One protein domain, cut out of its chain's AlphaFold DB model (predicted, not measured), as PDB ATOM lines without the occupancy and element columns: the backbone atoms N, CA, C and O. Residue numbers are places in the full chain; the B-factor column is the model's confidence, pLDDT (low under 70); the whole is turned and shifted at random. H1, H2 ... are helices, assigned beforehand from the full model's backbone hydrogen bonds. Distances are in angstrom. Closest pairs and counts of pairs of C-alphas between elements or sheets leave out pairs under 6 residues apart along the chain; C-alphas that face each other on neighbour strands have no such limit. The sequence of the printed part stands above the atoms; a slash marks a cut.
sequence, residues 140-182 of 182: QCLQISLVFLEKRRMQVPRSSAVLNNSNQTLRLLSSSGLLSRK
ATOM      1  N   GLN A 140       0.671  25.524 -10.683       90.31
ATOM      2  CA  GLN A 140       0.507  25.440 -12.137       90.31
ATOM      3  C   GLN A 140      -0.652  26.310 -12.659       90.31
ATOM      4  O   GLN A 140      -0.581  26.848 -13.763       90.31
ATOM      5  N   CYS A 141      -1.688  26.536 -11.842       89.56
ATOM      6  CA  CYS A 141      -2.796  27.432 -12.183       89.56
ATOM      7  C   CYS A 141      -2.362  28.897 -12.375       89.56
ATOM      8  O   CYS A 141      -2.940  29.595 -13.211       89.56
ATOM      9  N   LEU A 142      -1.325  29.366 -11.668       88.81
ATOM     10  CA  LEU A 142      -0.770  30.705 -11.881       88.81
ATOM     11  C   LEU A 142      -0.094  30.804 -13.249       88.81
ATOM     12  O   LEU A 142      -0.326  31.760 -13.976       88.81
ATOM     13  N   GLN A 143       0.670  29.787 -13.644       90.38
ATOM     14  CA  GLN A 143       1.331  29.774 -14.951       90.38
ATOM     15  C   GLN A 143       0.305  29.756 -16.093       90.38
ATOM     16  O   GLN A 143       0.384  30.563 -17.017       90.38
ATOM     17  N   ILE A 144      -0.713  28.896 -15.991       94.38
ATOM     18  CA  ILE A 144      -1.787  28.794 -16.991       94.38
ATOM     19  C   ILE A 144      -2.564  30.113 -17.103       94.38
ATOM     20  O   ILE A 144      -2.841  30.581 -18.210       94.38
ATOM     21  N   SER A 145      -2.903  30.734 -15.971       93.56
ATOM     22  CA  SER A 145      -3.649  31.998 -15.969       93.56
ATOM     23  C   SER A 145      -2.837  33.163 -16.537       93.56
ATOM     24  O   SER A 145      -3.400  33.964 -17.281       93.56
ATOM     25  N   LEU A 146      -1.526  33.233 -16.283       92.94
ATOM     26  CA  LEU A 146      -0.651  34.239 -16.893       92.94
ATOM     27  C   LEU A 146      -0.608  34.101 -18.420       92.94
ATOM     28  O   LEU A 146      -0.854  35.079 -19.126       92.94
ATOM     29  N   VAL A 147      -0.410  32.884 -18.933       92.75
ATOM     30  CA  VAL A 147      -0.411  32.612 -20.383       92.75
ATOM     31  C   VAL A 147      -1.758  32.977 -21.018       92.75
ATOM     32  O   VAL A 147      -1.811  33.558 -22.103       92.75
ATOM     33  N   PHE A 148      -2.871  32.671 -20.345       93.06
ATOM     34  CA  PHE A 148      -4.207  33.045 -20.813       93.06
ATOM     35  C   PHE A 148      -4.405  34.567 -20.866       93.06
ATOM     36  O   PHE A 148      -4.934  35.091 -21.850       93.06
ATOM     37  N   LEU A 149      -3.973  35.284 -19.826       89.31
ATOM     38  CA  LEU A 149      -4.075  36.742 -19.760       89.31
ATOM     39  C   LEU A 149      -3.219  37.421 -20.830       89.31
ATOM     40  O   LEU A 149      -3.672  38.396 -21.425       89.31
ATOM     41  N   GLU A 150      -2.029  36.899 -21.125       87.62
ATOM     42  CA  GLU A 150      -1.188  37.403 -22.214       87.62
ATOM     43  C   GLU A 150      -1.845  37.206 -23.580       87.62
ATOM     44  O   GLU A 150      -1.951  38.165 -24.345       87.62
ATOM     45  N   LYS A 151      -2.378  36.009 -23.859       87.94
ATOM     46  CA  LYS A 151      -3.133  35.744 -25.095       87.94
ATOM     47  C   LYS A 151      -4.308  36.707 -25.250       87.94
ATOM     48  O   LYS A 151      -4.467  37.321 -26.301       87.94
ATOM     49  N   ARG A 152      -5.088  36.922 -24.184       84.00
ATOM     50  CA  ARG A 152      -6.177  37.913 -24.171       84.00
ATOM     51  C   ARG A 152      -5.681  39.342 -24.353       84.00
ATOM     52  O   ARG A 152      -6.322  40.116 -25.056       84.00
ATOM     53  N   ARG A 153      -4.553  39.712 -23.740       79.75
ATOM     54  CA  ARG A 153      -3.959  41.049 -23.882       79.75
ATOM     55  C   ARG A 153      -3.612  41.347 -25.340       79.75
ATOM     56  O   ARG A 153      -3.824  42.481 -25.758       79.75
ATOM     57  N   MET A 154      -3.131  40.347 -26.079       74.44
ATOM     58  CA  MET A 154      -2.770  40.458 -27.498       74.44
ATOM     59  C   MET A 154      -3.976  40.418 -28.452       74.44
ATOM     60  O   MET A 154      -3.869  40.901 -29.570       74.44
ATOM     61  N   GLN A 155      -5.119  39.870 -28.027       80.75
ATOM     62  CA  GLN A 155      -6.341  39.800 -28.845       80.75
ATOM     63  C   GLN A 155      -7.166  41.094 -28.843       80.75
ATOM     64  O   GLN A 155      -7.989  41.294 -29.733       80.75
ATOM     65  N   VAL A 156      -6.983  41.978 -27.857       76.56
ATOM     66  CA  VAL A 156      -7.692  43.265 -27.833       76.56
ATOM     67  C   VAL A 156      -6.964  44.246 -28.758       76.56
ATOM     68  O   VAL A 156      -5.794  44.534 -28.489       76.56
ATOM     69  N   PRO A 157      -7.622  44.806 -29.793       74.06
ATOM     70  CA  PRO A 157      -7.003  45.796 -30.663       74.06
ATOM     71  C   PRO A 157      -6.658  47.037 -29.837       74.06
ATOM     72  O   PRO A 157      -7.519  47.787 -29.381       74.06
ATOM     73  N   ARG A 158      -5.364  47.218 -29.594       72.38
ATOM     74  CA  ARG A 158      -4.777  48.367 -28.906       72.38
ATOM     75  C   ARG A 158      -3.586  48.832 -29.723       72.38
ATOM     76  O   ARG A 158      -2.960  48.036 -30.421       72.38
ATOM     77  N   SER A 159      -3.235  50.106 -29.613       76.69
ATOM     78  CA  SER A 159      -1.973  50.573 -30.177       76.69
ATOM     79  C   SER A 159      -0.801  49.837 -29.508       76.69
ATOM     80  O   SER A 159      -0.778  49.645 -28.288       76.69
ATOM     81  N   SER A 160       0.186  49.422 -30.305       73.94
ATOM     82  CA  SER A 160       1.388  48.717 -29.830       73.94
ATOM     83  C   SER A 160       2.146  49.523 -28.769       73.94
ATOM     84  O   SER A 160       2.679  48.955 -27.818       73.94
ATOM     85  N   ALA A 161       2.108  50.856 -28.870       70.50
ATOM     86  CA  ALA A 161       2.651  51.772 -27.872       70.50
ATOM     87  C   ALA A 161       1.999  51.597 -26.486       70.50
ATOM     88  O   ALA A 161       2.706  51.544 -25.484       70.50
ATOM     89  N   VAL A 162       0.673  51.436 -26.415       71.38
ATOM     90  CA  VAL A 162      -0.053  51.236 -25.145       71.38
ATOM     91  C   VAL A 162       0.193  49.838 -24.572       71.38
ATOM     92  O   VAL A 162       0.252  49.681 -23.354       71.38
ATOM     93  N   LEU A 163       0.373  48.821 -25.423       73.06
ATOM     94  CA  LEU A 163       0.704  47.459 -24.985       73.06
ATOM     95  C   LEU A 163       2.120  47.364 -24.402       73.06
ATOM     96  O   LEU A 163       2.303  46.762 -23.346       73.06
ATOM     97  N   ASN A 164       3.098  47.985 -25.062       80.19
ATOM     98  CA  ASN A 164       4.506  47.942 -24.657       80.19
ATOM     99  C   ASN A 164       4.816  48.899 -23.496       80.19
ATOM    100  O   ASN A 164       5.746  48.668 -22.729       80.19
ATOM    101  N   ASN A 165       4.036  49.971 -23.349       82.19
ATOM    102  CA  ASN A 165       4.246  51.021 -22.356       82.19
ATOM    103  C   ASN A 165       3.030  51.171 -21.418       82.19
ATOM    104  O   ASN A 165       2.661  52.270 -21.004       82.19
ATOM    105  N   SER A 166       2.365  50.069 -21.062       78.88
ATOM    106  CA  SER A 166       1.117  50.124 -20.283       78.88
ATOM    107  C   SER A 166       1.283  50.843 -18.941       78.88
ATOM    108  O   SER A 166       0.424  51.622 -18.532       78.88
ATOM    109  N   ASN A 167       2.418  50.634 -18.269       78.38
ATOM    110  CA  ASN A 167       2.670  51.172 -16.932       78.38
ATOM    111  C   ASN A 167       2.900  52.688 -16.929       78.38
ATOM    112  O   ASN A 167       2.453  53.374 -16.010       78.38
ATOM    113  N   GLN A 168       3.570  53.227 -17.950       81.75
ATOM    114  CA  GLN A 168       3.786  54.669 -18.065       81.75
ATOM    115  C   GLN A 168       2.578  55.356 -18.720       81.75
ATOM    116  O   GLN A 168       2.207  56.438 -18.272       81.75
ATOM    117  N   THR A 169       1.861  54.693 -19.636       74.81
ATOM    118  CA  THR A 169       0.576  55.188 -20.169       74.81
ATOM    119  C   THR A 169      -0.475  55.338 -19.064       74.81
ATOM    120  O   THR A 169      -1.078  56.401 -18.935       74.81
ATOM    121  N   LEU A 170      -0.680  54.317 -18.220       72.50
ATOM    122  CA  LEU A 170      -1.639  54.403 -17.109       72.50
ATOM    123  C   LEU A 170      -1.252  55.490 -16.106       72.50
ATOM    124  O   LEU A 170      -2.124  56.208 -15.620       72.50
ATOM    125  N   ARG A 171       0.047  55.654 -15.826       77.75
ATOM    126  CA  ARG A 171       0.544  56.730 -14.959       77.75
ATOM    127  C   ARG A 171       0.239  58.112 -15.541       77.75
ATOM    128  O   ARG A 171      -0.275  58.949 -14.808       77.75
ATOM    129  N   LEU A 172       0.476  58.320 -16.839       76.88
ATOM    130  CA  LEU A 172       0.156  59.564 -17.552       76.88
ATOM    131  C   LEU A 172      -1.353  59.848 -17.586       76.88
ATOM    132  O   LEU A 172      -1.784  60.980 -17.372       76.88
ATOM    133  N   LEU A 173      -2.183  58.827 -17.812       75.31
ATOM    134  CA  LEU A 173      -3.647  58.955 -17.805       75.31
ATOM    135  C   LEU A 173      -4.198  59.263 -16.406       75.31
ATOM    136  O   LEU A 173      -5.156  60.018 -16.259       75.31
ATOM    137  N   SER A 174      -3.562  58.707 -15.375       76.69
ATOM    138  CA  SER A 174      -3.925  58.953 -13.979       76.69
ATOM    139  C   SER A 174      -3.506  60.360 -13.540       76.69
ATOM    140  O   SER A 174      -4.277  61.048 -12.877       76.69
ATOM    141  N   SER A 175      -2.315  60.822 -13.946       78.94
ATOM    142  CA  SER A 175      -1.823  62.172 -13.636       78.94
ATOM    143  C   SER A 175      -2.507  63.271 -14.447       78.94
ATOM    144  O   SER A 175      -2.607  64.398 -13.978       78.94
ATOM    145  N   SER A 176      -2.989  62.966 -15.654       78.94
ATOM    146  CA  SER A 176      -3.716  63.926 -16.500       78.94
ATOM    147  C   SER A 176      -5.162  64.162 -16.053       78.94
ATOM    148  O   SER A 176      -5.842  65.013 -16.622       78.94
ATOM    149  N   GLY A 177      -5.655  63.428 -15.046       75.44
ATOM    150  CA  GLY A 177      -7.012  63.594 -14.518       75.44
ATOM    151  C   GLY A 177      -8.121  63.222 -15.511       75.44
ATOM    152  O   GLY A 177      -9.285  63.529 -15.271       75.44
ATOM    153  N   LEU A 178      -7.779  62.563 -16.624       73.81
ATOM    154  CA  LEU A 178      -8.736  62.117 -17.640       73.81
ATOM    155  C   LEU A 178      -9.619  60.970 -17.129       73.81
ATOM    156  O   LEU A 178     -10.781  60.877 -17.506       73.81
ATOM    157  N   LEU A 179      -9.079  60.120 -16.249       69.38
ATOM    158  CA  LEU A 179      -9.785  58.961 -15.683       69.38
ATOM    159  C   LEU A 179     -10.539  59.267 -14.376       69.38
ATOM    160  O   LEU A 179     -11.278  58.416 -13.892       69.38
ATOM    161  N   SER A 180     -10.340  60.448 -13.781       66.50
ATOM    162  CA  SER A 180     -10.974  60.846 -12.514       66.50
ATOM    163  C   SER A 180     -12.195  61.750 -12.691       66.50
ATOM    164  O   SER A 180     -12.832  62.107 -11.698       66.50
ATOM    165  N   ARG A 181     -12.549  62.115 -13.930       62.31
ATOM    166  CA  ARG A 181     -13.786  62.850 -14.215       62.31
ATOM    167  C   ARG A 181     -14.951  61.865 -14.286       62.31
ATOM    168  O   ARG A 181     -14.956  60.970 -15.126       62.31
ATOM    169  N   LYS A 182     -15.883  62.027 -13.351       54.19
ATOM    170  CA  LYS A 182     -17.168  61.329 -13.295       54.19
ATOM    171  C   LYS A 182     -18.227  62.148 -14.013       54.19
ATOM    172  O   LYS A 182     -18.158  63.391 -13.878       54.19
TER     173      LYS A 182
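AT A GLANCE: This is residues 140 to 182 of the 182 residues of an uncharacterized protein of Pyrus ussuriensis x Pyrus communis (UniProt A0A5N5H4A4). The model is an open, wide V with no packed core: the long helix H1 makes one arm, H3 makes the other, and the short helix H2 sits at the corner between them. Residues 176 to 182 form a tail without a named element after H3. The printed part has 43 residues with three named helices, in the order H1, H2, H3, and no named strand; the class is all helix. The whole is only just loose, close to extended, with a radius of gyration of the C-alphas of 13.6 A, and its outline is elongated, with spans of 39 by 20 by 18 A.

IN THESE COORDINATES: H1, the longest helix, holds residues 140 to 155 and measures 23.1 A from first to last C-alpha. It begins with C-alpha 140 at (0.507, 25.440, -12.137) and ends with C-alpha 155 at (-6.341, 39.800, -28.845). H2 is residues 160 to 164, 6.1 A long. H3 is residues 166 to 175, 14.1 A long, and ends with C-alpha 175 at (-1.823, 62.172, -13.636).

HOW THE PARTS SIT: H1 touches no helix, and its residues 140 to 152 stand free. H1 and H3 are apart. H1 and H2 are apart too, but only just, with their closest C-alphas 8.0 A from each other. H2 and H3 are close but not clearly touching; their closest C-alphas are those of Val 162 and Thr 169, 6.4 A apart. In H1, H2 and H3 every O i to N i+4 pair is within hydrogen-bond range.

THE WHOLE: The two C-alphas farthest apart are those of Gln 140 and Arg 181, 40.1 A. The printed part has no cut and ends at residue 182, the chain's last residue. The links H1 to H2 and H2 to H3 are tight. The mean pLDDT of the printed part is 79.4, and residues 179 to 182 are under 70.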